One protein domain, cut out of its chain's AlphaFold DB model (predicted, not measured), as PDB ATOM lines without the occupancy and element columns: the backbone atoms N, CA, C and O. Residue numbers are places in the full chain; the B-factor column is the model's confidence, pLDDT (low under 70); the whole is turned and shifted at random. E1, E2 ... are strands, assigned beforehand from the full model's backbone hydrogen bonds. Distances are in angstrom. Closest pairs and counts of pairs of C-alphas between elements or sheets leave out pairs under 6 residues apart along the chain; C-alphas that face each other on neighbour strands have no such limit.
ATOM      1  N   TYR A   4     108.262 115.754 101.143       97.12
ATOM      2  CA  TYR A   4     108.619 116.597 102.279       97.12
ATOM      3  C   TYR A   4     108.878 118.044 101.853       97.12
ATOM      4  O   TYR A   4     109.132 118.333 100.681       97.12
ATOM      5  N   VAL A   5     108.825 118.939 102.838       97.56
ATOM      6  CA  VAL A   5     109.249 120.335 102.727       97.56
ATOM      7  C   VAL A   5     110.306 120.579 103.794       97.56
ATOM      8  O   VAL A   5     110.163 120.105 104.919       97.56
ATOM      9  N   GLN A   6     111.359 121.300 103.435       96.88
ATOM     10  CA  GLN A   6     112.452 121.664 104.327       96.88
ATOM     11  C   GLN A   6     112.665 123.175 104.269       96.88
ATOM     12  O   GLN A   6     112.571 123.770 103.199       96.88
ATOM     13  N   ALA A   7     112.919 123.787 105.420       97.19
ATOM     14  CA  ALA A   7     113.289 125.189 105.527       97.19
ATOM     15  C   ALA A   7     114.578 125.288 106.339       97.19
ATOM     16  O   ALA A   7     114.658 124.736 107.437       97.19
ATOM     17  N   ASP A   8     115.560 125.996 105.796       94.56
ATOM     18  CA  ASP A   8     116.900 126.095 106.360       94.56
ATOM     19  C   ASP A   8     117.268 127.561 106.585       94.56
ATOM     20  O   ASP A   8     116.936 128.435 105.779       94.56
ATOM     21  N   VAL A   9     117.990 127.828 107.673       94.94
ATOM     22  CA  VAL A   9     118.643 129.111 107.944       94.94
ATOM     23  C   VAL A   9     120.071 128.840 108.399       94.94
ATOM     24  O   VAL A   9     120.320 127.931 109.189       94.94
ATOM     25  N   GLY A  10     121.023 129.613 107.894       92.12
ATOM     26  CA  GLY A  10     122.435 129.412 108.190       92.12
ATOM     27  C   GLY A  10     123.290 130.602 107.790       92.12
ATOM     28  O   GLY A  10     122.782 131.608 107.301       92.12
ATOM     29  N   ASP A  23     132.021 138.925 103.561       72.12
ATOM     30  CA  ASP A  23     131.488 138.868 104.915       72.12
ATOM     31  C   ASP A  23     130.543 137.676 105.078       72.12
ATOM     32  O   ASP A  23     129.868 137.245 104.134       72.12
ATOM     33  N   ASP A  24     130.517 137.135 106.295       83.06
ATOM     34  CA  ASP A  24     129.538 136.125 106.667       83.06
ATOM     35  C   ASP A  24     128.159 136.781 106.725       83.06
ATOM     36  O   ASP A  24     127.947 137.790 107.399       83.06
ATOM     37  N   THR A  25     127.210 136.202 106.002       85.94
ATOM     38  CA  THR A  25     125.856 136.728 105.868       85.94
ATOM     39  C   THR A  25     124.838 135.641 106.167       85.94
ATOM     40  O   THR A  25     125.121 134.451 106.039       85.94
ATOM     41  N   ILE A  26     123.638 136.035 106.581       88.94
ATOM     42  CA  ILE A  26     122.563 135.078 106.844       88.94
ATOM     43  C   ILE A  26     121.971 134.630 105.503       88.94
ATOM     44  O   ILE A  26     121.574 135.447 104.675       88.94
ATOM     45  N   SER A  27     121.873 133.325 105.296       91.69
ATOM     46  CA  SER A  27     121.145 132.716 104.186       91.69
ATOM     47  C   SER A  27     119.946 131.943 104.702       91.69
ATOM     48  O   SER A  27     120.030 131.297 105.748       91.69
ATOM     49  N   TYR A  28     118.858 131.962 103.946       94.44
ATOM     50  CA  TYR A  28     117.681 131.152 104.228       94.44
ATOM     51  C   TYR A  28     117.122 130.559 102.942       94.44
ATOM     52  O   TYR A  28     117.208 131.170 101.874       94.44
ATOM     53  N   GLY A  29     116.546 129.368 103.035       95.56
ATOM     54  CA  GLY A  29     116.031 128.657 101.876       95.56
ATOM     55  C   GLY A  29     114.874 127.735 102.207       95.56
ATOM     56  O   GLY A  29     114.641 127.383 103.363       95.56
ATOM     57  N   VAL A  30     114.137 127.369 101.166       97.50
ATOM     58  CA  VAL A  30     113.063 126.381 101.225       97.50
ATOM     59  C   VAL A  30     113.259 125.358 100.118       97.50
ATOM     60  O   VAL A  30     113.589 125.720  98.988       97.50
ATOM     61  N   ALA A  31     113.033 124.090 100.437       97.44
ATOM     62  CA  ALA A  31     113.107 122.983  99.502       97.44
ATOM     63  C   ALA A  31     111.842 122.129  99.564       97.44
ATOM     64  O   ALA A  31     111.268 121.911 100.632       97.44
ATOM     65  N   VAL A  32     111.435 121.607  98.413       97.69
ATOM     66  CA  VAL A  32     110.393 120.585  98.300       97.69
ATOM     67  C   VAL A  32     111.027 119.352  97.684       97.69
ATOM     68  O   VAL A  32     111.714 119.445  96.666       97.69
ATOM     69  N   GLY A  33     110.803 118.193  98.294       97.44
ATOM     70  CA  GLY A  33     111.463 116.971  97.867       97.44
ATOM     71  C   GLY A  33     110.629 115.711  98.006       97.44
ATOM     72  O   GLY A  33     109.506 115.712  98.512       97.44
ATOM     73  N   LYS A  34     111.207 114.617  97.516       97.56
ATOM     74  CA  LYS A  34     110.657 113.266  97.567       97.56
ATOM     75  C   LYS A  34     111.739 112.285  97.998       97.56
ATOM     76  O   LYS A  34     112.762 112.157  97.331       97.56
ATOM     77  N   ALA A  35     111.479 111.582  99.089       96.38
ATOM     78  CA  ALA A  35     112.241 110.451  99.578       96.38
ATOM     79  C   ALA A  35     111.744 109.140  98.963       96.38
ATOM     80  O   ALA A  35     110.541 108.933  98.766       96.38
ATOM     81  N   MET A  36     112.698 108.266  98.667       94.62
ATOM     82  CA  MET A  36     112.504 106.908  98.184       94.62
ATOM     83  C   MET A  36     112.914 105.904  99.260       94.62
ATOM     84  O   MET A  36     113.805 106.166 100.067       94.62
ATOM     85  N   ASP A  37     112.321 104.713  99.225       90.88
ATOM     86  CA  ASP A  37     112.581 103.657 100.217       90.88
ATOM     87  C   ASP A  37     114.044 103.163 100.202       90.88
ATOM     88  O   ASP A  37     114.564 102.657 101.206       90.88
ATOM     89  N   SER A  38     114.737 103.376  99.078       90.81
ATOM     90  CA  SER A  38     116.166 103.107  98.884       90.81
ATOM     91  C   SER A  38     117.097 104.009  99.707       90.81
ATOM     92  O   SER A  38     118.289 103.720  99.773       90.81
ATOM     93  N   GLY A  39     116.581 105.079 100.323       91.62
ATOM     94  CA  GLY A  39     117.378 106.121 100.987       91.62
ATOM     95  C   GLY A  39     117.760 107.288 100.068       91.62
ATOM     96  O   GLY A  39     118.380 108.242 100.522       91.62
ATOM     97  N   ALA A  40     117.378 107.244  98.787       95.94
ATOM     98  CA  ALA A  40     117.565 108.369  97.874       95.94
ATOM     99  C   ALA A  40     116.487 109.445  98.087       95.94
ATOM    100  O   ALA A  40     115.298 109.136  98.197       95.94
ATOM    101  N   ARG A  41     116.884 110.718  98.076       97.25
ATOM    102  CA  ARG A  41     115.993 111.882  98.106       97.25
ATOM    103  C   ARG A  41     116.312 112.817  96.947       97.25
ATOM    104  O   ARG A  41     117.470 113.124  96.687       97.25
ATOM    105  N   PHE A  42     115.272 113.316  96.295       97.44
ATOM    106  CA  PHE A  42     115.379 114.378  95.296       97.44
ATOM    107  C   PHE A  42     114.691 115.624  95.825       97.44
ATOM    108  O   PHE A  42     113.610 115.511  96.400       97.44
ATOM    109  N   ALA A  43     115.296 116.791  95.637       97.88
ATOM    110  CA  ALA A  43     114.731 118.057  96.084       97.88
ATOM    111  C   ALA A  43     114.963 119.162  95.061       97.88
ATOM    112  O   ALA A  43     115.957 119.156  94.340       97.88
ATOM    113  N   VAL A  44     114.049 120.120  95.031       97.81
ATOM    114  CA  VAL A  44     114.223 121.412  94.366       97.81
ATOM    115  C   VAL A  44     114.118 122.488  95.428       97.81
ATOM    116  O   VAL A  44     113.223 122.428  96.273       97.81
ATOM    117  N   ASP A  45     115.031 123.450  95.393       96.81
ATOM    118  CA  ASP A  45     115.144 124.479  96.417       96.81
ATOM    119  C   ASP A  45     115.261 125.888  95.840       96.81
ATOM    120  O   ASP A  45     115.722 126.096  94.717       96.81
ATOM    121  N   TYR A  46     114.844 126.851  96.655       95.56
ATOM    122  CA  TYR A  46     115.122 128.267  96.488       95.56
ATOM    123  C   TYR A  46     115.872 128.760  97.723       95.56
ATOM    124  O   TYR A  46     115.372 128.643  98.842       95.56
ATOM    125  N   THR A  47     117.046 129.348  97.518       94.56
ATOM    126  CA  THR A  47     117.896 129.889  98.579       94.56
ATOM    127  C   THR A  47     118.138 131.377  98.351       94.56
ATOM    128  O   THR A  47     118.641 131.787  97.303       94.56
ATOM    129  N   HIS A  48     117.823 132.195  99.350       90.88
ATOM    130  CA  HIS A  48     118.212 133.596  99.409       90.88
ATOM    131  C   HIS A  48     119.522 133.733 100.186       90.88
ATOM    132  O   HIS A  48     119.613 133.326 101.346       90.88
ATOM    133  N   ILE A  49     120.532 134.326  99.557       85.25
ATOM    134  CA  ILE A  49     121.807 134.652 100.190       85.25
ATOM    135  C   ILE A  49     121.794 136.162 100.406       85.25
ATOM    136  O   ILE A  49     121.796 136.938  99.442       85.25
ATOM    137  N   ALA A  50     121.711 136.579 101.672       70.75
ATOM    138  CA  ALA A  50     121.650 137.994 101.997       70.75
ATOM    139  C   ALA A  50     122.951 138.714 101.616       70.75
ATOM    140  O   ALA A  50     123.930 138.124 101.163       70.75
ATOM    141  N   ASN A  51     122.912 140.037 101.743       69.75
ATOM    142  CA  ASN A  51     123.928 140.939 101.224       69.75
ATOM    143  C   ASN A  51     125.351 140.523 101.636       69.75
ATOM    144  O   ASN A  51     125.605 140.345 102.827       69.75
ATOM    145  N   GLY A  52     126.258 140.440 100.666       63.69
ATOM    146  CA  GLY A  52     127.693 140.523 100.919       63.69
ATOM    147  C   GLY A  52     128.160 141.945 100.628       63.69
ATOM    148  O   GLY A  52     127.875 142.462  99.541       63.69
ATOM    149  N   ASP A  53     128.831 142.576 101.588       65.19
ATOM    150  CA  ASP A  53     129.548 143.825 101.351       65.19
ATOM    151  C   ASP A  53     130.952 143.477 100.825       65.19
ATOM    152  O   ASP A  53     131.697 142.692 101.413       65.19
ATOM    153  N   PHE A  54     131.298 144.024  99.662       65.94
ATOM    154  CA  PHE A  54     132.586 143.822  99.005       65.94
ATOM    155  C   PHE A  54     133.306 145.159  98.899       65.94
ATOM    156  O   PHE A  54     132.736 146.133  98.407       65.94
ATOM    157  N   ASN A  55     134.571 145.209  99.318       59.03
ATOM    158  CA  ASN A  55     135.424 146.371  99.102       59.03
ATOM    159  C   ASN A  55     136.410 146.073  97.971       59.03
ATOM    160  O   ASN A  55     137.239 145.171  98.079       59.03
ATOM    161  N   GLN A  56     136.339 146.845  96.890       62.88
ATOM    162  CA  GLN A  56     137.336 146.794  95.828       62.88
ATOM    163  C   GLN A  56     137.924 148.191  95.635       62.88
ATOM    164  O   GLN A  56     137.234 149.108  95.196       62.88
ATOM    165  N   LYS A  57     139.214 148.355  95.964       63.72
ATOM    166  CA  LYS A  57     139.974 149.610  95.788       63.72
ATOM    167  C   LYS A  57     139.266 150.856  96.361       63.72
ATOM    168  O   LYS A  57     139.291 151.914  95.741       63.72
ATOM    169  N   GLY A  58     138.646 150.737  97.539       68.50
ATOM    170  CA  GLY A  58     137.982 151.857  98.221       68.50
ATOM    171  C   GLY A  58     136.513 152.073  97.848       68.50
ATOM    172  O   GLY A  58     135.866 152.925  98.453       68.50
ATOM    173  N   THR A  59     135.960 151.283  96.925       66.25
ATOM    174  CA  THR A  59     134.530 151.308  96.600       66.25
ATOM    175  C   THR A  59     133.819 150.132  97.263       66.25
ATOM    176  O   THR A  59     134.200 148.977  97.062       66.25
ATOM    177  N   ASN A  60     132.781 150.433  98.050       70.19
ATOM    178  CA  ASN A  60     131.903 149.435  98.660       70.19
ATOM    179  C   ASN A  60     130.788 149.057  97.680       70.19
ATOM    180  O   ASN A  60     130.031 149.922  97.237       70.19
ATOM    181  N   PHE A  61     130.654 147.768  97.391       69.94
ATOM    182  CA  PHE A  61     129.572 147.221  96.582       69.94
ATOM    183  C   PHE A  61     128.780 146.200  97.384       69.94
ATOM    184  O   PHE A  61     129.350 145.346  98.059       69.94
ATOM    185  N   LYS A  62     127.455 146.276  97.272       73.06
ATOM    186  CA  LYS A  62     126.540 145.345  97.923       73.06
ATOM    187  C   LYS A  62     126.014 144.358  96.893       73.06
ATOM    188  O   LYS A  62     125.339 144.766  95.949       73.06
ATOM    189  N   MET A  63     126.298 143.073  97.072       73.31
ATOM    190  CA  MET A  63     125.781 142.025  96.190       73.31
ATOM    191  C   MET A  63     124.669 141.249  96.882       73.31
ATOM    192  O   MET A  63     124.809 140.843  98.033       73.31
ATOM    193  N   LYS A  64     123.571 141.028  96.158       81.00
ATOM    194  CA  LYS A  64     122.482 140.131  96.550       81.00
ATOM    195  C   LYS A  64     122.506 138.927  95.628       81.00
ATOM    196  O   LYS A  64     122.475 139.108  94.412       81.00
ATOM    197  N   ALA A  65     122.536 137.730  96.196       83.62
ATOM    198  CA  ALA A  65     122.512 136.498  95.428       83.62
ATOM    199  C   ALA A  65     121.289 135.665  95.812       83.62
ATOM    200  O   ALA A  65     120.873 135.600  96.966       83.62
ATOM    201  N   HIS A  66     120.697 135.021  94.821       90.19
ATOM    202  CA  HIS A  66     119.644 134.040  95.017       90.19
ATOM    203  C   HIS A  66     119.958 132.829  94.148       90.19
ATOM    204  O   HIS A  66     120.493 132.965  93.048       90.19
ATOM    205  N   SER A  67     119.635 131.645  94.649       89.38
ATOM    206  CA  SER A  67     119.888 130.379  93.978       89.38
ATOM    207  C   SER A  67     118.589 129.596  93.867       89.38
ATOM    208  O   SER A  67     117.791 129.568  94.801       89.38
ATOM    209  N   VAL A  68     118.393 128.976  92.710       95.69
ATOM    210  CA  VAL A  68     117.441 127.886  92.523       95.69
ATOM    211  C   VAL A  68     118.275 126.662  92.195       95.69
ATOM    212  O   VAL A  68     119.138 126.736  91.319       95.69
ATOM    213  N   GLY A  69     118.043 125.565  92.905       95.38
ATOM    214  CA  GLY A  69     118.830 124.350  92.756       95.38
ATOM    215  C   GLY A  69     117.974 123.100  92.700       95.38
ATOM    216  O   GLY A  69     116.834 123.081  93.162       95.38
ATOM    217  N   ALA A  70     118.548 122.050  92.127       97.56
ATOM    218  CA  ALA A  70     118.020 120.700  92.188       97.56
ATOM    219  C   ALA A  70     119.087 119.816  92.828       97.56
ATOM    220  O   ALA A  70     120.241 119.854  92.422       97.56
ATOM    221  N   SER A  71     118.701 119.042  93.835       97.19
ATOM    222  CA  SER A  71     119.623 118.237  94.628       97.19
ATOM    223  C   SER A  71     119.243 116.763  94.580       97.19
ATOM    224  O   SER A  71     118.061 116.408  94.651       97.19
ATOM    225  N   ALA A  72     120.256 115.902  94.521       97.44
ATOM    226  CA  ALA A  72     120.134 114.470  94.764       97.44
ATOM    227  C   ALA A  72     120.917 114.124  96.034       97.44
ATOM    228  O   ALA A  72     122.093 114.461  96.152       97.44
ATOM    229  N   ILE A  73     120.255 113.479  96.990       97.75
ATOM    230  CA  ILE A  73     120.779 113.188  98.327       97.75
ATOM    231  C   ILE A  73     120.622 111.690  98.597       97.75
ATOM    232  O   ILE A  73     119.627 111.084  98.202       97.75
ATOM    233  N   TYR A  74     121.593 111.091  99.278       96.94
ATOM    234  CA  TYR A  74     121.546 109.717  99.756       96.94
ATOM    235  C   TYR A  74     121.725 109.678 101.274       96.94
ATOM    236  O   TYR A  74     122.703 110.209 101.804       96.94
ATOM    237  N   ASP A  75     120.778 109.036 101.952       96.12
ATOM    238  CA  ASP A  75     120.758 108.868 103.401       96.12
ATOM    239  C   ASP A  75     121.356 107.509 103.795       96.12
ATOM    240  O   ASP A  75     120.873 106.452 103.374       96.12
ATOM    241  N   PHE A  76     122.385 107.518 104.642       94.75
ATOM    242  CA  PHE A  76     123.026 106.298 105.128       94.75
ATOM    243  C   PHE A  76     122.272 105.760 106.344       94.75
ATOM    244  O   PHE A  76     122.324 106.335 107.432       94.75
ATOM    245  N   LYS A  77     121.573 104.638 106.162       90.12
ATOM    246  CA  LYS A  77     120.840 103.972 107.247       90.12
ATOM    247  C   LYS A  77     121.811 103.418 108.293       90.12
ATOM    248  O   LYS A  77     122.825 102.815 107.946       90.12
ATOM    249  N   ASN A  78     121.470 103.592 109.563       89.56
ATOM    250  CA  ASN A  78     122.152 102.985 110.700       89.56
ATOM    251  C   ASN A  78     121.130 102.631 111.797       89.56
ATOM    252  O   ASN A  78     119.946 102.937 111.665       89.56
ATOM    253  N   ASP A  79     121.592 101.996 112.873       93.75
ATOM    254  CA  ASP A  79     120.741 101.569 113.994       93.75
ATOM    255  C   ASP A  79     120.445 102.697 115.002       93.75
ATOM    256  O   ASP A  79     119.985 102.452 116.117       93.75
ATOM    257  N   THR A  80     120.735 103.949 114.644       94.12
ATOM    258  CA  THR A  80     120.576 105.119 115.511       94.12
ATOM    259  C   THR A  80     119.522 106.069 114.936       94.12
ATOM    260  O   THR A  80     119.229 106.031 113.743       94.12
ATOM    261  N   PRO A  81     118.958 106.983 115.742       93.50
ATOM    262  CA  PRO A  81     118.086 108.034 115.218       93.50
ATOM    263  C   PRO A  81     118.833 109.105 114.398       93.50
ATOM    264  O   PRO A  81     118.195 110.014 113.871       93.50
ATOM    265  N   LEU A  82     120.169 109.049 114.313       94.62
ATOM    266  CA  LEU A  82     120.988 110.020 113.593       94.62
ATOM    267  C   LEU A  82     121.346 109.482 112.208       94.62
ATOM    268  O   LEU A  82     122.154 108.568 112.091       94.62
ATOM    269  N   THR A  83     120.802 110.092 111.159       94.44
ATOM    270  CA  THR A  83     121.020 109.658 109.771       94.44
ATOM    271  C   THR A  83     121.971 110.617 109.053       94.44
ATOM    272  O   THR A  83     121.550 111.716 108.677       94.44
ATOM    273  N   PRO A  84     123.250 110.254 108.849       95.81
ATOM    274  CA  PRO A  84     124.132 111.045 108.003       95.81
ATOM    275  C   PRO A  84     123.686 110.949 106.539       95.81
ATOM    276  O   PRO A  84     123.131 109.938 106.105       95.81
ATOM    277  N   TYR A  85     123.957 111.998 105.766       96.19
ATOM    278  CA  TYR A  85     123.608 112.063 104.350       96.19
ATOM    279  C   TYR A  85     124.714 112.725 103.531       96.19
ATOM    280  O   TYR A  85     125.504 113.519 104.044       96.19
ATOM    281  N   LEU A  86     124.750 112.408 102.241       97.31
ATOM    282  CA  LEU A  86     125.599 113.061 101.248       97.31
ATOM    283  C   LEU A  86     124.738 113.449 100.053       97.31
ATOM    284  O   LEU A  86     123.830 112.708  99.684       97.31
ATOM    285  N   GLY A  87     125.024 114.585  99.426       95.81
ATOM    286  CA  GLY A  87     124.295 115.000  98.239       95.81
ATOM    287  C   GLY A  87     125.137 115.785  97.251       95.81
ATOM    288  O   GLY A  87     126.242 116.229  97.557       95.81
ATOM    289  N   VAL A  88     124.566 115.941  96.065       96.44
ATOM    290  CA  VAL A  88     125.045 116.814  94.996       96.44
ATOM    291  C   VAL A  88     123.945 117.810  94.656       96.44
ATOM    292  O   VAL A  88     122.761 117.463  94.703       96.44
ATOM    293  N   LYS A  89     124.353 119.038  94.347       90.25
ATOM    294  CA  LYS A  89     123.504 120.174  93.997       90.25
ATOM    295  C   LYS A  89     124.150 120.940  92.852       90.25
ATOM    296  O   LYS A  89     125.399 121.019  92.863       90.25
TER     297      LYS A  89
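This is residues 4 to 10 and 23 to 89 of the 89 residues of the protein "Opacity domain-containing protein" of Paenibacillus sp. VT-16-81 (UniProt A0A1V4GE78). One long antiparallel sheet of five strands curls like part of a barrel that stays open, with E1 and E5 as its two edges. The hairpin of E3 and E4 makes most of the length, and its tip, residues 55 to 60, stands free at one end. The printed part has 74 residues with five named strands, E1 to E5 in order both along the chain and across the sheet, and no named helix; the class is all strand. The whole is a rod spanning 55 by 22 by 18 A, only just loose, close to extended, with a radius of gyration of the C-alphas of 16.7 A.

E1, residues 4 to 10, is antiparallel to E2, residues 24 to 35, at 168 degrees; C-alphas 9 and 28 face each other at 4.3 A, and N 6 and O 31 are within hydrogen-bond range at 2.9 A. E2 forms a hairpin with E3, residues 40 to 56; C-alphas 33 and 43 face each other at 3.9 A, with N 34 and O 42 at 2.8 A. E3 forms a hairpin with E4, residues 59 to 75, with N 47 and O 67 at 2.8 A and, near the tip, N 56 and O 59 at 3.0 A. E4 forms a hairpin with E5, residues 85 to 88, at 119 degrees, with N 74 and O 86 at 2.8 A. E2, E3, E4 and E5 form a meander, each strand the antiparallel neighbour of the one before. E1 and E5 are apart.

E1 begins at C-alpha 4 (108.619, 116.597, 102.279) and is 19.7 A long. E2 is 31.8 A long and bends by 60 degrees at residue 32. E3, 43.3 A, bends by 60 degrees at residue 44, and E4, 45.1 A, by 65 degrees at residue 72. E5 ends at C-alpha 88 (125.045, 116.814, 94.996).

The two C-alphas farthest apart, those of Gly 58 and Asp 79, are 55.5 A apart. Residues 11 to 22 are not printed, and C-alphas 10 and 23 are 13.5 A apart across this cut. The links E2 to E3 and E3 to E4 are tight, and E4 to E5 is short. Mean pLDDT of the printed part is 88.7; residues 51 to 59 and residue 61 are under 70.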